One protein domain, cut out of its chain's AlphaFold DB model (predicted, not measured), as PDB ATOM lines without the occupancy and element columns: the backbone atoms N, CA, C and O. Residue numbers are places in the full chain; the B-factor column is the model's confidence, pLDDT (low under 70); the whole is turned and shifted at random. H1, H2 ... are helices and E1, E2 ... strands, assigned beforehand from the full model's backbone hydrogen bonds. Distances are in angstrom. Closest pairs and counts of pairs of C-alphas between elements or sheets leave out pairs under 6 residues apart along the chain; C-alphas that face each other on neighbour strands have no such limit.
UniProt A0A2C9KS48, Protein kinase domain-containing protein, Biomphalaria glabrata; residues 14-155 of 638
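Overview. This is residues 14 to 155 of the 638 residues of the protein "Protein kinase domain-containing protein" of Biomphalaria glabrata (UniProt A0A2C9KS48). A body with H2 at its core, where H4 lies between H2 and the first part of H5 at shallow tilts, has one long arm: residues 141 to 155 of H5 stick out beyond the rest and make much of the length. Toward the other end lie a small two-stranded hairpin, E1 and E2, and the helix H3, with long unnamed stretches between, while the short helix H1 lies off to one side. The printed part has 142 residues with five named helices and two named strands, in the order H1 E1 E2 H2 H3 H4 H5; the sheet E1 - E2 is antiparallel and the class is mostly helix. The whole is loose, with a radius of gyration of the C-alphas of 18.3 A, and spans 70 by 30 by 28 A.

Along the chain. H1, residues 14 to 17, begins at C-alpha 14 at (159.064, 108.579, 122.906). E1 is residues 40 to 43, 9.7 A long, and E2 is residues 46 to 49, 10.2 A long. H2, residues 54 to 70, measures 24.6 A from C-alpha 54 at (147.727, 111.108, 105.709). H3, residues 81 to 90, is 12.9 A long, and H4, residues 106 to 116, is 14.6 A long. H5, residues 126 to 155, the longest helix, measures 43.1 A and ends at C-alpha 155 at (184.887, 146.067, 99.232).

Arrangement. H1 is apart from H2, H3, H4, H5 and E2. E1 and E2 form a hairpin, antiparallel at 138 degrees, with N 41 and O 48 at 2.9 A and N 43 and O 46 at 2.8 A, within hydrogen-bond range. The closest C-alphas of E1 and H3 are those of Leu 40 and Val 89, 7.1 A apart. H2 touches H4, closest at the C-alphas of Trp 59 and Cys 116, 4.8 A, with a shallow tilt of 23 degrees, opposite ways. H4 and H5 form a helical hairpin and touch, through residues 129 to 136 of H5 alone, closest at the C-alphas of Val 112 and Leu 129, 6.7 A, with a shallow tilt of 6 degrees, opposite ways. H2 and H5 are close but not clearly touching, the C-alphas of Ile 58 and Ile 126 being closest at 6.8 A. In H2, H3 and H5 every O i to N i+4 pair is within hydrogen-bond range; in H4, 3 of 7 are, beside 4 of 8 O i to N i+3 pairs, and H1 is too short for an O i to N i+4 pair.

Size, cuts and confidence. The two C-alphas farthest apart are those of Asn 44 and Leu 155, 71.1 A. Without residues 141 to 155, which stand free, the body spans 50 by 29 by 28 A. The printed part has no cut, and the links H1 to E1 and H3 to H4 are long. The mean pLDDT of the printed part is 90.3, and no printed residue is under 70.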
ATOM      1  N   SER A  14     159.577 107.211 122.744       81.56
ATOM      2  CA  SER A  14     159.064 108.579 122.906       81.56
ATOM      3  C   SER A  14     158.057 108.683 124.055       81.56
ATOM      4  O   SER A  14     158.187 109.552 124.910       81.56
ATOM      5  N   ASP A  15     157.145 107.714 124.152       78.69
ATOM      6  CA  ASP A  15     156.165 107.554 125.237       78.69
ATOM      7  C   ASP A  15     156.799 107.315 126.626       78.69
ATOM      8  O   ASP A  15     156.175 107.526 127.669       78.69
ATOM      9  N   THR A  16     158.051 106.857 126.628       83.25
ATOM     10  CA  THR A  16     158.819 106.425 127.794       83.25
ATOM     11  C   THR A  16     159.762 107.526 128.284       83.25
ATOM     12  O   THR A  16     159.949 107.675 129.491       83.25
ATOM     13  N   LEU A  17     160.345 108.306 127.366       85.25
ATOM     14  CA  LEU A  17     161.245 109.424 127.667       85.25
ATOM     15  C   LEU A  17     160.497 110.748 127.863       85.25
ATOM     16  O   LEU A  17     160.839 111.501 128.769       85.25
ATOM     17  N   PHE A  18     159.470 111.002 127.053       85.31
ATOM     18  CA  PHE A  18     158.714 112.260 127.004       85.31
ATOM     19  C   PHE A  18     157.287 112.076 127.530       85.31
ATOM     20  O   PHE A  18     156.344 112.704 127.073       85.31
ATOM     21  N   LYS A  19     157.102 111.185 128.511       87.56
ATOM     22  CA  LYS A  19     155.776 110.768 128.999       87.56
ATOM     23  C   LYS A  19     154.874 111.918 129.474       87.56
ATOM     24  O   LYS A  19     153.655 111.781 129.434       87.56
ATOM     25  N   GLU A  20     155.457 113.022 129.932       87.94
ATOM     26  CA  GLU A  20     154.732 114.225 130.376       87.94
ATOM     27  C   GLU A  20     154.155 115.049 129.203       87.94
ATOM     28  O   GLU A  20     153.321 115.921 129.425       87.94
ATOM     29  N   GLU A  21     154.547 114.735 127.963       90.38
ATOM     30  CA  GLU A  21     154.068 115.352 126.716       90.38
ATOM     31  C   GLU A  21     152.905 114.564 126.066       90.38
ATOM     32  O   GLU A  21     152.311 115.008 125.080       90.38
ATOM     33  N   TYR A  22     152.560 113.394 126.621       92.88
ATOM     34  CA  TYR A  22     151.496 112.513 126.133       92.88
ATOM     35  C   TYR A  22     150.297 112.485 127.088       92.88
ATOM     36  O   TYR A  22     150.405 112.077 128.247       92.88
ATOM     37  N   TYR A  23     149.110 112.778 126.558       93.25
ATOM     38  CA  TYR A  23     147.856 112.629 127.287       93.25
ATOM     39  C   TYR A  23     147.527 111.150 127.516       93.25
ATOM     40  O   TYR A  23     147.490 110.345 126.582       93.25
ATOM     41  N   ASN A  24     147.262 110.782 128.768       92.38
ATOM     42  CA  ASN A  24     146.985 109.405 129.167       92.38
ATOM     43  C   ASN A  24     145.477 109.129 129.218       92.38
ATOM     44  O   ASN A  24     144.795 109.513 130.166       92.38
ATOM     45  N   THR A  25     144.970 108.381 128.237       90.00
ATOM     46  CA  THR A  25     143.542 108.027 128.126       90.00
ATOM     47  C   THR A  25     143.121 106.898 129.079       90.00
ATOM     48  O   THR A  25     141.967 106.467 129.083       90.00
ATOM     49  N   GLY A  26     144.067 106.347 129.851       87.81
ATOM     50  CA  GLY A  26     143.904 105.112 130.621       87.81
ATOM     51  C   GLY A  26     143.943 103.836 129.767       87.81
ATOM     52  O   GLY A  26     143.871 102.740 130.321       87.81
ATOM     53  N   ARG A  27     144.063 103.964 128.437       85.88
ATOM     54  CA  ARG A  27     144.210 102.857 127.475       85.88
ATOM     55  C   ARG A  27     145.450 103.006 126.600       85.88
ATOM     56  O   ARG A  27     146.111 102.014 126.321       85.88
ATOM     57  N   GLU A  28     145.745 104.233 126.191       88.69
ATOM     58  CA  GLU A  28     146.864 104.605 125.330       88.69
ATOM     59  C   GLU A  28     147.417 105.987 125.725       88.69
ATOM     60  O   GLU A  28     146.781 106.742 126.467       88.69
ATOM     61  N   LEU A  29     148.626 106.287 125.250       91.12
ATOM     62  CA  LEU A  29     149.289 107.580 125.396       91.12
ATOM     63  C   LEU A  29     149.181 108.317 124.056       91.12
ATOM     64  O   LEU A  29     149.672 107.821 123.045       91.12
ATOM     65  N   LEU A  30     148.532 109.484 124.043       92.69
ATOM     66  CA  LEU A  30     148.253 110.252 122.827       92.69
ATOM     67  C   LEU A  30     149.037 111.575 122.799       92.69
ATOM     68  O   LEU A  30     148.899 112.367 123.735       92.69
ATOM     69  N   PRO A  31     149.797 111.879 121.730       93.56
ATOM     70  CA  PRO A  31     150.475 113.166 121.558       93.56
ATOM     71  C   PRO A  31     149.475 114.235 121.078       93.56
ATOM     72  O   PRO A  31     149.592 114.786 119.986       93.56
ATOM     73  N   ILE A  32     148.444 114.514 121.883       94.06
ATOM     74  CA  ILE A  32     147.247 115.298 121.509       94.06
ATOM     75  C   ILE A  32     147.538 116.706 120.966       94.06
ATOM     76  O   ILE A  32     146.719 117.253 120.236       94.06
ATOM     77  N   ARG A  33     148.691 117.284 121.317       95.25
ATOM     78  CA  ARG A  33     149.150 118.611 120.876       95.25
ATOM     79  C   ARG A  33     149.700 118.594 119.448       95.25
ATOM     80  O   ARG A  33     149.672 119.621 118.784       95.25
ATOM     81  N   TRP A  34     150.136 117.427 118.972       94.88
ATOM     82  CA  TRP A  34     150.575 117.184 117.598       94.88
ATOM     83  C   TRP A  34     149.475 116.596 116.716       94.88
ATOM     84  O   TRP A  34     149.508 116.773 115.502       94.88
ATOM     85  N   MET A  35     148.507 115.894 117.312       94.12
ATOM     86  CA  MET A  35     147.431 115.221 116.587       94.12
ATOM     87  C   MET A  35     146.437 116.196 115.949       94.12
ATOM     88  O   MET A  35     146.100 117.246 116.496       94.12
ATOM     89  N   ALA A  36     145.919 115.795 114.791       94.88
ATOM     90  CA  ALA A  36     144.925 116.551 114.047       94.88
ATOM     91  C   ALA A  36     143.504 116.322 114.599       94.88
ATOM     92  O   ALA A  36     143.198 115.210 115.051       94.88
ATOM     93  N   PRO A  37     142.598 117.314 114.541       93.69
ATOM     94  CA  PRO A  37     141.305 117.249 115.224       93.69
ATOM     95  C   PRO A  37     140.387 116.124 114.730       93.69
ATOM     96  O   PRO A  37     139.575 115.627 115.500       93.69
ATOM     97  N   GLU A  38     140.496 115.694 113.474       92.75
ATOM     98  CA  GLU A  38     139.754 114.539 112.946       92.75
ATOM     99  C   GLU A  38     140.349 113.170 113.323       92.75
ATOM    100  O   GLU A  38     139.632 112.171 113.288       92.75
ATOM    101  N   THR A  39     141.621 113.110 113.738       93.12
ATOM    102  CA  THR A  39     142.251 111.866 114.229       93.12
ATOM    103  C   THR A  39     141.885 111.550 115.682       93.12
ATOM    104  O   THR A  39     142.044 110.411 116.119       93.12
ATOM    105  N   LEU A  40     141.366 112.531 116.431       92.00
ATOM    106  CA  LEU A  40     140.960 112.397 117.830       92.00
ATOM    107  C   LEU A  40     139.461 112.086 117.940       92.00
ATOM    108  O   LEU A  40     138.604 112.952 117.772       92.00
ATOM    109  N   VAL A  41     139.137 110.835 118.268       89.31
ATOM    110  CA  VAL A  41     137.761 110.326 118.357       89.31
ATOM    111  C   VAL A  41     137.409 110.019 119.810       89.31
ATOM    112  O   VAL A  41     138.058 109.196 120.452       89.31
ATOM    113  N   MET A  42     136.346 110.631 120.342       88.56
ATOM    114  CA  MET A  42     135.823 110.275 121.665       88.56
ATOM    115  C   MET A  42     134.872 109.074 121.569       88.56
ATOM    116  O   MET A  42     133.790 109.165 120.992       88.56
ATOM    117  N   SER A  43     135.242 107.957 122.195       87.31
ATOM    118  CA  SER A  43     134.449 106.728 122.257       87.31
ATOM    119  C   SER A  43     134.137 106.364 123.707       87.31
ATOM    120  O   SER A  43     135.032 106.126 124.514       87.31
ATOM    121  N   ASN A  44     132.847 106.299 124.057       88.19
ATOM    122  CA  ASN A  44     132.375 105.977 125.414       88.19
ATOM    123  C   ASN A  44     132.962 106.892 126.518       88.19
ATOM    124  O   ASN A  44     133.204 106.440 127.635       88.19
ATOM    125  N   GLY A  45     133.204 108.170 126.203       85.00
ATOM    126  CA  GLY A  45     133.805 109.147 127.123       85.00
ATOM    127  C   GLY A  45     135.328 109.044 127.277       85.00
ATOM    128  O   GLY A  45     135.891 109.723 128.127       85.00
ATOM    129  N   ILE A  46     135.994 108.212 126.471       88.12
ATOM    130  CA  ILE A  46     137.454 108.064 126.434       88.12
ATOM    131  C   ILE A  46     137.941 108.536 125.060       88.12
ATOM    132  O   ILE A  46     137.368 108.159 124.037       88.12
ATOM    133  N   TRP A  47     138.983 109.365 125.026       90.19
ATOM    134  CA  TRP A  47     139.643 109.750 123.778       90.19
ATOM    135  C   TRP A  47     140.430 108.575 123.195       90.19
ATOM    136  O   TRP A  47     141.063 107.822 123.932       90.19
ATOM    137  N   THR A  48     140.371 108.427 121.876       89.31
ATOM    138  CA  THR A  48     141.065 107.386 121.113       89.31
ATOM    139  C   THR A  48     141.575 107.935 119.787       89.31
ATOM    140  O   THR A  48     140.961 108.847 119.227       89.31
ATOM    141  N   SER A  49     142.674 107.383 119.279       89.00
ATOM    142  CA  SER A  49     143.234 107.763 117.976       89.00
ATOM    143  C   SER A  49     142.671 106.942 116.810       89.00
ATOM    144  O   SER A  49     142.552 105.719 116.895       89.00
ATOM    145  N   ASN A  50     142.408 107.605 115.682       86.00
ATOM    146  CA  ASN A  50     142.248 106.977 114.371       86.00
ATOM    147  C   ASN A  50     143.536 107.162 113.544       86.00
ATOM    148  O   ASN A  50     143.637 108.071 112.721       86.00
ATOM    149  N   PHE A  51     144.545 106.326 113.808       74.81
ATOM    150  CA  PHE A  51     145.846 106.383 113.133       74.81
ATOM    151  C   PHE A  51     145.773 105.989 111.646       74.81
ATOM    152  O   PHE A  51     145.016 105.097 111.266       74.81
ATOM    153  N   GLY A  52     146.645 106.584 110.823       71.38
ATOM    154  CA  GLY A  52     146.825 106.231 109.407       71.38
ATOM    155  C   GLY A  52     146.176 107.185 108.397       71.38
ATOM    156  O   GLY A  52     146.239 106.919 107.197       71.38
ATOM    157  N   ASP A  53     145.579 108.288 108.857       84.50
ATOM    158  CA  ASP A  53     145.139 109.379 107.986       84.50
ATOM    159  C   ASP A  53     146.331 110.264 107.576       84.50
ATOM    160  O   ASP A  53     146.957 110.917 108.416       84.50
ATOM    161  N   LYS A  54     146.626 110.308 106.271       92.12
ATOM    162  CA  LYS A  54     147.727 111.108 105.709       92.12
ATOM    163  C   LYS A  54     147.490 112.598 105.905       92.12
ATOM    164  O   LYS A  54     148.436 113.354 106.102       92.12
ATOM    165  N   GLU A  55     146.235 113.031 105.868       94.94
ATOM    166  CA  GLU A  55     145.876 114.416 106.125       94.94
ATOM    167  C   GLU A  55     146.227 114.795 107.578       94.94
ATOM    168  O   GLU A  55     146.638 115.932 107.834       94.94
ATOM    169  N   GLY A  56     146.159 113.840 108.516       95.19
ATOM    170  CA  GLY A  56     146.617 113.981 109.901       95.19
ATOM    171  C   GLY A  56     148.142 114.080 110.049       95.19
ATOM    172  O   GLY A  56     148.631 114.891 110.842       95.19
ATOM    173  N   ASP A  57     148.911 113.344 109.237       94.94
ATOM    174  CA  ASP A  57     150.375 113.491 109.169       94.94
ATOM    175  C   ASP A  57     150.776 114.910 108.718       94.94
ATOM    176  O   ASP A  57     151.730 115.487 109.243       94.94
ATOM    177  N   ILE A  58     150.025 115.517 107.787       97.50
ATOM    178  CA  ILE A  58     150.281 116.890 107.312       97.50
ATOM    179  C   ILE A  58     150.088 117.930 108.426       97.50
ATOM    180  O   ILE A  58     150.915 118.832 108.577       97.50
ATOM    181  N   TRP A  59     149.039 117.802 109.242       96.44
ATOM    182  CA  TRP A  59     148.842 118.656 110.422       96.44
ATOM    183  C   TRP A  59     149.985 118.479 111.432       96.44
ATOM    184  O   TRP A  59     150.558 119.466 111.901       96.44
ATOM    185  N   SER A  60     150.373 117.227 111.695       95.88
ATOM    186  CA  SER A  60     151.481 116.874 112.595       95.88
ATOM    187  C   SER A  60     152.817 117.465 112.114       95.88
ATOM    188  O   SER A  60     153.604 117.977 112.906       95.88
ATOM    189  N   PHE A  61     153.048 117.491 110.797       96.81
ATOM    190  CA  PHE A  61     154.183 118.179 110.176       96.81
ATOM    191  C   PHE A  61     154.118 119.710 110.347       96.81
ATOM    192  O   PHE A  61     155.147 120.355 110.541       96.81
ATOM    193  N   GLY A  62     152.920 120.304 110.342       96.88
ATOM    194  CA  GLY A  62     152.721 121.709 110.716       96.88
ATOM    195  C   GLY A  62     153.139 122.012 112.161       96.88
ATOM    196  O   GLY A  62     153.743 123.053 112.413       96.88
ATOM    197  N   MET A  63     152.882 121.091 113.096       96.56
ATOM    198  CA  MET A  63     153.348 121.194 114.488       96.56
ATOM    199  C   MET A  63     154.872 121.056 114.586       96.56
ATOM    200  O   MET A  63     155.510 121.901 115.210       96.56
ATOM    201  N   LEU A  64     155.473 120.111 113.855       96.00
ATOM    202  CA  LEU A  64     156.931 119.971 113.767       96.00
ATOM    203  C   LEU A  64     157.625 121.240 113.234       96.00
ATOM    204  O   LEU A  64     158.689 121.623 113.719       96.00
ATOM    205  N   LEU A  65     157.031 121.933 112.253       95.62
ATOM    206  CA  LEU A  65     157.541 123.230 111.790       95.62
ATOM    207  C   LEU A  65     157.461 124.307 112.887       95.62
ATOM    208  O   LEU A  65     158.405 125.084 113.037       95.62
ATOM    209  N   TRP A  66     156.386 124.340 113.679       96.00
ATOM    210  CA  TRP A  66     156.257 125.260 114.815       96.00
ATOM    211  C   TRP A  66     157.302 124.966 115.906       96.00
ATOM    212  O   TRP A  66     157.940 125.894 116.405       96.00
ATOM    213  N   GLU A  67     157.564 123.694 116.221       95.50
ATOM    214  CA  GLU A  67     158.628 123.288 117.152       95.50
ATOM    215  C   GLU A  67     160.012 123.733 116.665       95.50
ATOM    216  O   GLU A  67     160.787 124.314 117.424       95.50
ATOM    217  N   ILE A  68     160.325 123.526 115.382       94.19
ATOM    218  CA  ILE A  68     161.602 123.956 114.789       94.19
ATOM    219  C   ILE A  68     161.769 125.481 114.901       94.19
ATOM    220  O   ILE A  68     162.843 125.956 115.271       94.19
ATOM    221  N   LEU A  69     160.710 126.255 114.637       93.56
ATOM    222  CA  LEU A  69     160.725 127.724 114.708       93.56
ATOM    223  C   LEU A  69     160.696 128.283 116.146       93.56
ATOM    224  O   LEU A  69     160.983 129.468 116.341       93.56
ATOM    225  N   THR A  70     160.390 127.450 117.146       93.81
ATOM    226  CA  THR A  70     160.446 127.774 118.585       93.81
ATOM    227  C   THR A  70     161.637 127.143 119.318       93.81
ATOM    228  O   THR A  70     161.791 127.359 120.518       93.81
ATOM    229  N   PHE A  71     162.514 126.424 118.605       92.56
ATOM    230  CA  PHE A  71     163.659 125.675 119.145       92.56
ATOM    231  C   PHE A  71     163.281 124.538 120.116       92.56
ATOM    232  O   PHE A  71     164.007 124.269 121.072       92.56
ATOM    233  N   GLY A  72     162.166 123.850 119.852       92.31
ATOM    234  CA  GLY A  72     161.665 122.744 120.672       92.31
ATOM    235  C   GLY A  72     160.897 123.213 121.907       92.31
ATOM    236  O   GLY A  72     161.082 122.665 122.993       92.31
ATOM    237  N   ALA A  73     160.067 124.252 121.769       92.44
ATOM    238  CA  ALA A  73     159.085 124.577 122.798       92.44
ATOM    239  C   ALA A  73     157.934 123.556 122.788       92.44
ATOM    240  O   ALA A  73     157.638 122.950 121.762       92.44
ATOM    241  N   TYR A  74     157.255 123.396 123.923       92.75
ATOM    242  CA  TYR A  74     156.086 122.524 124.039       92.75
ATOM    243  C   TYR A  74     154.826 123.244 123.510       92.75
ATOM    244  O   TYR A  74     154.535 124.344 123.999       92.75
ATOM    245  N   PRO A  75     154.070 122.689 122.540       94.12
ATOM    246  CA  PRO A  75     152.910 123.379 121.978       94.12
ATOM    247  C   PRO A  75     151.810 123.608 123.022       94.12
ATOM    248  O   PRO A  75     151.425 122.690 123.751       94.12
ATOM    249  N   PHE A  76     151.287 124.836 123.077       93.62
ATOM    250  CA  PHE A  76     150.236 125.267 124.014       93.62
ATOM    251  C   PHE A  76     150.586 125.044 125.502       93.62
ATOM    252  O   PHE A  76     149.755 124.597 126.299       93.62
ATOM    253  N   SER A  77     151.851 125.275 125.873       93.00
ATOM    254  CA  SER A  77     152.446 124.976 127.193       93.00
ATOM    255  C   SER A  77     151.689 125.517 128.418       93.00
ATOM    256  O   SER A  77     151.816 124.999 129.526       93.00
ATOM    257  N   GLU A  78     150.915 126.574 128.212       93.25
ATOM    258  CA  GLU A  78     150.105 127.312 129.177       93.25
ATOM    259  C   GLU A  78     148.693 126.731 129.388       93.25
ATOM    260  O   GLU A  78     147.988 127.155 130.306       93.25
ATOM    261  N   LEU A  79     148.288 125.750 128.573       94.81
ATOM    262  CA  LEU A  79     146.988 125.078 128.625       94.81
ATOM    263  C   LEU A  79     147.115 123.639 129.148       94.81
ATOM    264  O   LEU A  79     148.072 122.930 128.826       94.81
ATOM    265  N   SER A  80     146.120 123.172 129.915       95.94
ATOM    266  CA  SER A  80     146.010 121.746 130.265       95.94
ATOM    267  C   SER A  80     145.586 120.914 129.055       95.94
ATOM    268  O   SER A  80     145.048 121.440 128.079       95.94
ATOM    269  N   ASP A  81     145.788 119.602 129.127       94.81
ATOM    270  CA  ASP A  81     145.440 118.687 128.040       94.81
ATOM    271  C   ASP A  81     143.939 118.709 127.711       94.81
ATOM    272  O   ASP A  81     143.560 118.666 126.545       94.81
ATOM    273  N   GLU A  82     143.073 118.874 128.715       93.75
ATOM    274  CA  GLU A  82     141.629 119.050 128.519       93.75
ATOM    275  C   GLU A  82     141.305 120.358 127.788       93.75
ATOM    276  O   GLU A  82     140.408 120.381 126.946       93.75
ATOM    277  N   ALA A  83     142.035 121.440 128.081       95.19
ATOM    278  CA  ALA A  83     141.869 122.724 127.403       95.19
ATOM    279  C   ALA A  83     142.380 122.676 125.951       95.19
ATOM    280  O   ALA A  83     141.755 123.271 125.071       95.19
ATOM    281  N   VAL A  84     143.449 121.918 125.676       94.88
ATOM    282  CA  VAL A  84     143.909 121.640 124.304       94.88
ATOM    283  C   VAL A  84     142.886 120.788 123.549       94.88
ATOM    284  O   VAL A  84     142.499 121.152 122.444       94.88
ATOM    285  N   LEU A  85     142.385 119.702 124.142       93.44
ATOM    286  CA  LEU A  85     141.360 118.842 123.530       93.44
ATOM    287  C   LEU A  85     140.066 119.614 123.229       93.44
ATOM    288  O   LEU A  85     139.491 119.461 122.150       93.44
ATOM    289  N   GLN A  86     139.638 120.488 124.143       92.38
ATOM    290  CA  GLN A  86     138.514 121.400 123.935       92.38
ATOM    291  C   GLN A  86     138.788 122.369 122.770       92.38
ATOM    292  O   GLN A  86     138.017 122.405 121.810       92.38
ATOM    293  N   GLY A  87     139.906 123.099 122.804       90.50
ATOM    294  CA  GLY A  87     140.229 124.125 121.810       90.50
ATOM    295  C   GLY A  87     140.524 123.588 120.403       90.50
ATOM    296  O   GLY A  87     140.092 124.192 119.420       90.50
ATOM    297  N   VAL A  88     141.237 122.462 120.290       88.06
ATOM    298  CA  VAL A  88     141.626 121.848 119.005       88.06
ATOM    299  C   VAL A  88     140.479 121.040 118.408       88.06
ATOM    300  O   VAL A  88     140.154 121.220 117.237       88.06
ATOM    301  N   VAL A  89     139.858 120.141 119.181       85.88
ATOM    302  CA  VAL A  89     138.932 119.133 118.629       85.88
ATOM    303  C   VAL A  89     137.486 119.616 118.621       85.88
ATOM    304  O   VAL A  89     136.783 119.428 117.624       85.88
ATOM    305  N   ILE A  90     137.037 120.214 119.730       83.38
ATOM    306  CA  ILE A  90     135.625 120.550 119.956       83.38
ATOM    307  C   ILE A  90     135.302 121.927 119.370       83.38
ATOM    308  O   ILE A  90     134.430 122.028 118.508       83.38
ATOM    309  N   ASP A  91     136.030 122.963 119.787       87.69
ATOM    310  CA  ASP A  91     135.795 124.342 119.337       87.69
ATOM    311  C   ASP A  91     136.478 124.650 117.997       87.69
ATOM    312  O   ASP A  91     136.002 125.496 117.239       87.69
ATOM    313  N   LYS A  92     137.583 123.953 117.690       86.00
ATOM    314  CA  LYS A  92     138.429 124.150 116.494       86.00
ATOM    315  C   LYS A  92     138.942 125.588 116.341       86.00
ATOM    316  O   LYS A  92     139.121 126.091 115.233       86.00
ATOM    317  N   THR A  93     139.170 126.245 117.476       86.69
ATOM    318  CA  THR A  93     139.663 127.624 117.599       86.69
ATOM    319  C   THR A  93     141.137 127.688 117.985       86.69
ATOM    320  O   THR A  93     141.786 128.694 117.697       86.69
ATOM    321  N   LEU A  94     141.674 126.643 118.623       90.31
ATOM    322  CA  LEU A  94     143.065 126.607 119.059       90.31
ATOM    323  C   LEU A  94     143.977 126.152 117.916       90.31
ATOM    324  O   LEU A  94     144.003 124.983 117.537       90.31
ATOM    325  N   LEU A  95     144.741 127.108 117.403       91.88
ATOM    326  CA  LEU A  95     145.872 126.933 116.499       91.88
ATOM    327  C   LEU A  95     147.039 127.767 117.046       91.88
ATOM    328  O   LEU A  95     146.786 128.756 117.741       91.88
ATOM    329  N   PRO A  96     148.303 127.436 116.729       90.06
ATOM    330  CA  PRO A  96     149.404 128.335 117.040       90.06
ATOM    331  C   PRO A  96     149.275 129.604 116.201       90.06
ATOM    332  O   PRO A  96     148.812 129.565 115.060       90.06
ATOM    333  N   SER A  97     149.727 130.727 116.738       88.56
ATOM    334  CA  SER A  97     149.747 132.011 116.051       88.56
ATOM    335  C   SER A  97     151.098 132.275 115.390       88.56
ATOM    336  O   SER A  97     152.158 131.908 115.904       88.56
ATOM    337  N   ARG A  98     151.096 133.050 114.295       90.50
ATOM    338  CA  ARG A  98     152.319 133.714 113.803       90.50
ATOM    339  C   ARG A  98     152.926 134.602 114.894       90.50
ATOM    340  O   ARG A  98     154.139 134.768 114.952       90.50
ATOM    341  N   GLU A  99     152.082 135.138 115.775       87.62
ATOM    342  CA  GLU A  99     152.479 135.969 116.910       87.62
ATOM    343  C   GLU A  99     153.119 135.187 118.066       87.62
ATOM    344  O   GLU A  99     153.627 135.830 118.982       87.62
ATOM    345  N   ASP A 100     153.223 133.858 118.008       83.88
ATOM    346  CA  ASP A 100     154.029 133.079 118.964       83.88
ATOM    347  C   ASP A 100     155.498 132.997 118.519       83.88
ATOM    348  O   ASP A 100     156.418 132.887 119.330       83.88
ATOM    349  N   LEU A 101     155.738 133.111 117.210       89.88
ATOM    350  CA  LEU A 101     157.038 132.890 116.588       89.88
ATOM    351  C   LEU A 101     157.859 134.188 116.495       89.88
ATOM    352  O   LEU A 101     157.329 135.282 116.290       89.88
ATOM    353  N   ARG A 102     159.184 134.094 116.668       86.94
ATOM    354  CA  ARG A 102     160.090 135.268 116.744       86.94
ATOM    355  C   ARG A 102     161.315 135.204 115.828       86.94
ATOM    356  O   ARG A 102     162.118 136.135 115.836       86.94
ATOM    357  N   VAL A 103     161.477 134.133 115.052       87.00
ATOM    358  CA  VAL A 103     162.616 133.956 114.135       87.00
ATOM    359  C   VAL A 103     162.324 134.550 112.754       87.00
ATOM    360  O   VAL A 103     161.175 134.633 112.336       87.00
ATOM    361  N   GLN A 104     163.356 134.974 112.020       84.19
ATOM    362  CA  GLN A 104     163.177 135.695 110.747       84.19
ATOM    363  C   GLN A 104     162.528 134.834 109.646       84.19
ATOM    364  O   GLN A 104     161.702 135.340 108.891       84.19
ATOM    365  N   ALA A 105     162.812 133.528 109.622       84.69
ATOM    366  CA  ALA A 105     162.246 132.569 108.664       84.69
ATOM    367  C   ALA A 105     160.717 132.361 108.785       84.69
ATOM    368  O   ALA A 105     160.114 131.692 107.944       84.69
ATOM    369  N   VAL A 106     160.070 132.933 109.810       91.19
ATOM    370  CA  VAL A 106     158.608 132.881 109.991       91.19
ATOM    371  C   VAL A 106     157.872 133.460 108.792       91.19
ATOM    372  O   VAL A 106     156.870 132.890 108.384       91.19
ATOM    373  N   GLU A 107     158.361 134.546 108.193       90.31
ATOM    374  CA  GLU A 107     157.653 135.219 107.095       90.31
ATOM    375  C   GLU A 107     157.496 134.330 105.851       90.31
ATOM    376  O   GLU A 107     156.520 134.459 105.112       90.31
ATOM    377  N   GLU A 108     158.426 133.395 105.652       91.50
ATOM    378  CA  GLU A 108     158.487 132.514 104.484       91.50
ATOM    379  C   GLU A 108     157.909 131.123 104.782       91.50
ATOM    380  O   GLU A 108     157.223 130.544 103.938       91.50
ATOM    381  N   ILE A 109     158.109 130.600 105.998       93.75
ATOM    382  CA  ILE A 109     157.609 129.278 106.407       93.75
ATOM    383  C   ILE A 109     156.160 129.340 106.920       93.75
ATOM    384  O   ILE A 109     155.411 128.380 106.729       93.75
ATOM    385  N   TRP A 110     155.701 130.454 107.501       95.19
ATOM    386  CA  TRP A 110     154.322 130.580 108.000       95.19
ATOM    387  C   TRP A 110     153.244 130.308 106.931       95.19
ATOM    388  O   TRP A 110     152.315 129.558 107.232       95.19
ATOM    389  N   PRO A 111     153.340 130.807 105.679       95.50
ATOM    390  CA  PRO A 111     152.395 130.450 104.617       95.50
ATOM    391  C   PRO A 111     152.334 128.948 104.310       95.50
ATOM    392  O   PRO A 111     151.290 128.461 103.882       95.50
ATOM    393  N   VAL A 112     153.427 128.208 104.522       96.38
ATOM    394  CA  VAL A 112     153.477 126.743 104.377       96.38
ATOM    395  C   VAL A 112     152.816 126.076 105.585       96.38
ATOM    396  O   VAL A 112     151.942 125.230 105.425       96.38
ATOM    397  N   MET A 113     153.160 126.520 106.794       96.44
ATOM    398  CA  MET A 113     152.625 125.995 108.053       96.44
ATOM    399  C   MET A 113     151.103 126.205 108.173       96.44
ATOM    400  O   MET A 113     150.373 125.294 108.550       96.44
ATOM    401  N   ALA A 114     150.594 127.367 107.755       95.81
ATOM    402  CA  ALA A 114     149.166 127.689 107.756       95.81
ATOM    403  C   ALA A 114     148.331 126.847 106.766       95.81
ATOM    404  O   ALA A 114     147.112 126.749 106.926       95.81
ATOM    405  N   GLN A 115     148.955 126.215 105.764       96.81
ATOM    406  CA  GLN A 115     148.289 125.231 104.897       96.81
ATOM    407  C   GLN A 115     148.119 123.871 105.593       96.81
ATOM    408  O   GLN A 115     147.162 123.155 105.301       96.81
ATOM    409  N   CYS A 116     148.989 123.529 106.549       97.31
ATOM    410  CA  CYS A 116     148.893 122.285 107.316       97.31
ATOM    411  C   CYS A 116     147.679 122.257 108.261       97.31
ATOM    412  O   CYS A 116     147.156 121.186 108.556       97.31
ATOM    413  N   PHE A 117     147.200 123.426 108.702       95.88
ATOM    414  CA  PHE A 117     146.093 123.560 109.663       95.88
ATOM    415  C   PHE A 117     144.711 123.768 109.022       95.88
ATOM    416  O   PHE A 117     143.746 124.100 109.709       95.88
ATOM    417  N   GLN A 118     144.593 123.588 107.705       95.31
ATOM    418  CA  GLN A 118     143.306 123.658 107.006       95.31
ATOM    419  C   GLN A 118     142.421 122.434 107.318       95.31
ATOM    420  O   GLN A 118     142.854 121.472 107.963       95.31
ATOM    421  N   SER A 119     141.176 122.433 106.828       94.12
ATOM    422  CA  SER A 119     140.337 121.221 106.819       94.12
ATOM    423  C   SER A 119     141.064 120.086 106.077       94.12
ATOM    424  O   SER A 119     141.751 120.395 105.106       94.12
ATOM    425  N   PRO A 120     140.895 118.796 106.434       95.00
ATOM    426  CA  PRO A 120     141.671 117.683 105.866       95.00
ATOM    427  C   PRO A 120     141.827 117.730 104.340       95.00
ATOM    428  O   PRO A 120     142.934 117.885 103.839       95.00
ATOM    429  N   HIS A 121     140.716 117.764 103.596       95.19
ATOM    430  CA  HIS A 121     140.709 117.795 102.123       95.19
ATOM    431  C   HIS A 121     141.232 119.105 101.488       95.19
ATOM    432  O   HIS A 121     141.229 119.243 100.267       95.19
ATOM    433  N   GLN A 122     141.619 120.093 102.298       96.88
ATOM    434  CA  GLN A 122     142.256 121.348 101.883       96.88
ATOM    435  C   GLN A 122     143.753 121.384 102.235       96.88
ATOM    436  O   GLN A 122     144.452 122.295 101.790       96.88
ATOM    437  N   ARG A 123     144.255 120.422 103.025       97.44
ATOM    438  CA  ARG A 123     145.682 120.299 103.336       97.44
ATOM    439  C   ARG A 123     146.425 119.789 102.090       97.44
ATOM    440  O   ARG A 123     145.973 118.833 101.459       97.44
ATOM    441  N   PRO A 124     147.552 120.402 101.699       97.00
ATOM    442  CA  PRO A 124     148.336 119.943 100.558       97.00
ATOM    443  C   PRO A 124     149.068 118.633 100.884       97.00
ATOM    444  O   PRO A 124     149.512 118.424 102.011       97.00
ATOM    445  N   HIS A 125     149.266 117.774  99.881       96.25
ATOM    446  CA  HIS A 125     150.123 116.594 100.027       96.25
ATOM    447  C   HIS A 125     151.592 116.983 100.291       96.25
ATOM    448  O   HIS A 125     152.054 118.066  99.910       96.25
ATOM    449  N   ILE A 126     152.342 116.078 100.925       95.69
ATOM    450  CA  ILE A 126     153.701 116.336 101.422       95.69
ATOM    451  C   ILE A 126     154.687 116.723 100.308       95.69
ATOM    452  O   ILE A 126     155.597 117.515 100.535       95.69
ATOM    453  N   GLU A 127     154.473 116.253  99.079       96.75
ATOM    454  CA  GLU A 127     155.271 116.600  97.900       96.75
ATOM    455  C   GLU A 127     155.159 118.087  97.530       96.75
ATOM    456  O   GLU A 127     156.122 118.671  97.029       96.75
ATOM    457  N   VAL A 128     154.003 118.712  97.784       97.06
ATOM    458  CA  VAL A 128     153.765 120.145  97.546       97.06
ATOM    459  C   VAL A 128     154.414 120.974  98.653       97.06
ATOM    460  O   VAL A 128     155.098 121.955  98.364       97.06
ATOM    461  N   LEU A 129     154.286 120.547  99.915       97.06
ATOM    462  CA  LEU A 129     154.979 121.181 101.044       97.06
ATOM    463  C   LEU A 129     156.502 121.122 100.871       97.06
ATOM    464  O   LEU A 129     157.176 122.138 101.035       97.06
ATOM    465  N   HIS A 130     157.033 119.970 100.452       96.00
ATOM    466  CA  HIS A 130     158.445 119.805 100.114       96.00
ATOM    467  C   HIS A 130     158.874 120.773  99.004       96.00
ATOM    468  O   HIS A 130     159.870 121.469  99.165       96.00
ATOM    469  N   GLN A 131     158.123 120.875  97.899       96.50
ATOM    470  CA  GLN A 131     158.433 121.814  96.811       96.50
ATOM    471  C   GLN A 131     158.406 123.282  97.258       96.50
ATOM    472  O   GLN A 131     159.233 124.067  96.792       96.50
ATOM    473  N   ASN A 132     157.490 123.659  98.152       95.50
ATOM    474  CA  ASN A 132     157.416 125.015  98.701       95.50
ATOM    475  C   ASN A 132     158.633 125.321  99.594       95.50
ATOM    476  O   ASN A 132     159.285 126.348  99.416       95.50
ATOM    477  N   ILE A 133     158.994 124.407 100.500       94.38
ATOM    478  CA  ILE A 133     160.162 124.554 101.386       94.38
ATOM    479  C   ILE A 133     161.471 124.535 100.584       94.38
ATOM    480  O   ILE A 133     162.371 125.329 100.845       94.38
ATOM    481  N   GLU A 134     161.580 123.687  99.559       93.31
ATOM    482  CA  GLU A 134     162.754 123.639  98.686       93.31
ATOM    483  C   GLU A 134     162.923 124.943  97.880       93.31
ATOM    484  O   GLU A 134     164.050 125.382  97.649       93.31
ATOM    485  N   GLN A 135     161.825 125.599  97.481       92.88
ATOM    486  CA  GLN A 135     161.862 126.926  96.854       92.88
ATOM    487  C   GLN A 135     162.331 128.014  97.828       92.88
ATOM    488  O   GLN A 135     163.180 128.817  97.444       92.88
ATOM    489  N   ILE A 136     161.844 128.002  99.075       91.44
ATOM    490  CA  ILE A 136     162.286 128.913 100.144       91.44
ATOM    491  C   ILE A 136     163.798 128.764 100.366       91.44
ATOM    492  O   ILE A 136     164.546 129.716 100.168       91.44
ATOM    493  N   VAL A 137     164.284 127.546 100.631       88.69
ATOM    494  CA  VAL A 137     165.717 127.278 100.866       88.69
ATOM    495  C   VAL A 137     166.589 127.669  99.664       88.69
ATOM    496  O   VAL A 137     167.705 128.166  99.841       88.69
ATOM    497  N   LYS A 138     166.102 127.498  98.426       87.56
ATOM    498  CA  LYS A 138     166.799 127.969  97.215       87.56
ATOM    499  C   LYS A 138     166.837 129.497  97.128       87.56
ATOM    500  O   LYS A 138     167.890 130.037  96.790       87.56
ATOM    501  N   ALA A 139     165.736 130.185  97.428       84.50
ATOM    502  CA  ALA A 139     165.674 131.644  97.442       84.50
ATOM    503  C   ALA A 139     166.624 132.232  98.497       84.50
ATOM    504  O   ALA A 139     167.423 133.104  98.167       84.50
ATOM    505  N   ASP A 140     166.615 131.676  99.707       79.69
ATOM    506  CA  ASP A 140     167.472 132.058 100.833       79.69
ATOM    507  C   ASP A 140     168.966 131.816 100.513       79.69
ATOM    508  O   ASP A 140     169.827 132.684 100.688       79.69
ATOM    509  N   THR A 141     169.283 130.677  99.879       77.62
ATOM    510  CA  THR A 141     170.636 130.387  99.364       77.62
ATOM    511  C   THR A 141     171.077 131.431  98.331       77.62
ATOM    512  O   THR A 141     172.174 131.981  98.442       77.62
ATOM    513  N   ILE A 142     170.226 131.751  97.350       74.44
ATOM    514  CA  ILE A 142     170.506 132.770  96.326       74.44
ATOM    515  C   ILE A 142     170.649 134.161  96.958       74.44
ATOM    516  O   ILE A 142     171.546 134.908  96.567       74.44
ATOM    517  N   ALA A 143     169.829 134.502  97.953       76.06
ATOM    518  CA  ALA A 143     169.916 135.756  98.693       76.06
ATOM    519  C   ALA A 143     171.243 135.866  99.460       76.06
ATOM    520  O   ALA A 143     171.888 136.909  99.393       76.06
ATOM    521  N   SER A 144     171.708 134.785 100.097       76.50
ATOM    522  CA  SER A 144     172.995 134.758 100.809       76.50
ATOM    523  C   SER A 144     174.205 134.924  99.874       76.50
ATOM    524  O   SER A 144     175.121 135.688 100.184       76.50
ATOM    525  N   ILE A 145     174.182 134.285  98.696       76.44
ATOM    526  CA  ILE A 145     175.198 134.462  97.643       76.44
ATOM    527  C   ILE A 145     175.156 135.904  97.128       76.44
ATOM    528  O   ILE A 145     176.186 136.566  97.034       76.44
ATOM    529  N   THR A 146     173.955 136.426  96.871       78.81
ATOM    530  CA  THR A 146     173.759 137.783  96.352       78.81
ATOM    531  C   THR A 146     174.177 138.851  97.367       78.81
ATOM    532  O   THR A 146     174.758 139.855  96.963       78.81
ATOM    533  N   ASP A 147     173.946 138.663  98.672       80.12
ATOM    534  CA  ASP A 147     174.473 139.545  99.722       80.12
ATOM    535  C   ASP A 147     176.004 139.469  99.799       80.12
ATOM    536  O   ASP A 147     176.663 140.511  99.838       80.12
ATOM    537  N   PHE A 148     176.580 138.262  99.752       79.94
ATOM    538  CA  PHE A 148     178.031 138.082  99.719       79.94
ATOM    539  C   PHE A 148     178.663 138.820  98.533       79.94
ATOM    540  O   PHE A 148     179.564 139.630  98.749       79.94
ATOM    541  N   ASP A 149     178.155 138.625  97.314       83.00
ATOM    542  CA  ASP A 149     178.657 139.289  96.108       83.00
ATOM    543  C   ASP A 149     178.469 140.813  96.191       83.00
ATOM    544  O   ASP A 149     179.418 141.571  95.987       83.00
ATOM    545  N   ASN A 150     177.291 141.293  96.616       84.44
ATOM    546  CA  ASN A 150     177.039 142.723  96.832       84.44
ATOM    547  C   ASN A 150     177.977 143.346  97.878       84.44
ATOM    548  O   ASN A 150     178.315 144.528  97.784       84.44
ATOM    549  N   ARG A 151     178.352 142.605  98.926       85.38
ATOM    550  CA  ARG A 151     179.300 143.056  99.958       85.38
ATOM    551  C   ARG A 151     180.735 142.989  99.455       85.38
ATOM    552  O   ARG A 151     181.510 143.893  99.757       85.38
ATOM    553  N   TRP A 152     181.071 141.974  98.668       83.50
ATOM    554  CA  TRP A 152     182.373 141.819  98.034       83.50
ATOM    555  C   TRP A 152     182.644 142.953  97.042       83.50
ATOM    556  O   TRP A 152     183.663 143.626  97.170       83.50
ATOM    557  N   GLU A 153     181.708 143.264  96.138       85.75
ATOM    558  CA  GLU A 153     181.831 144.385  95.194       85.75
ATOM    559  C   GLU A 153     182.022 145.734  95.903       85.75
ATOM    560  O   GLU A 153     182.891 146.514  95.513       85.75
ATOM    561  N   LYS A 154     181.294 145.987  97.001       85.00
ATOM    562  CA  LYS A 154     181.460 147.196  97.839       85.00
ATOM    563  C   LYS A 154     182.828 147.278  98.533       85.00
ATOM    564  O   LYS A 154     183.219 148.363  98.962       85.00
ATOM    565  N   LEU A 155     183.540 146.157  98.660       81.38
ATOM    566  CA  LEU A 155     184.887 146.067  99.232       81.38
ATOM    567  C   LEU A 155     185.996 146.029  98.167       81.38
ATOM    568  O   LEU A 155     187.164 146.218  98.514       81.38
TER     569      LEU A 155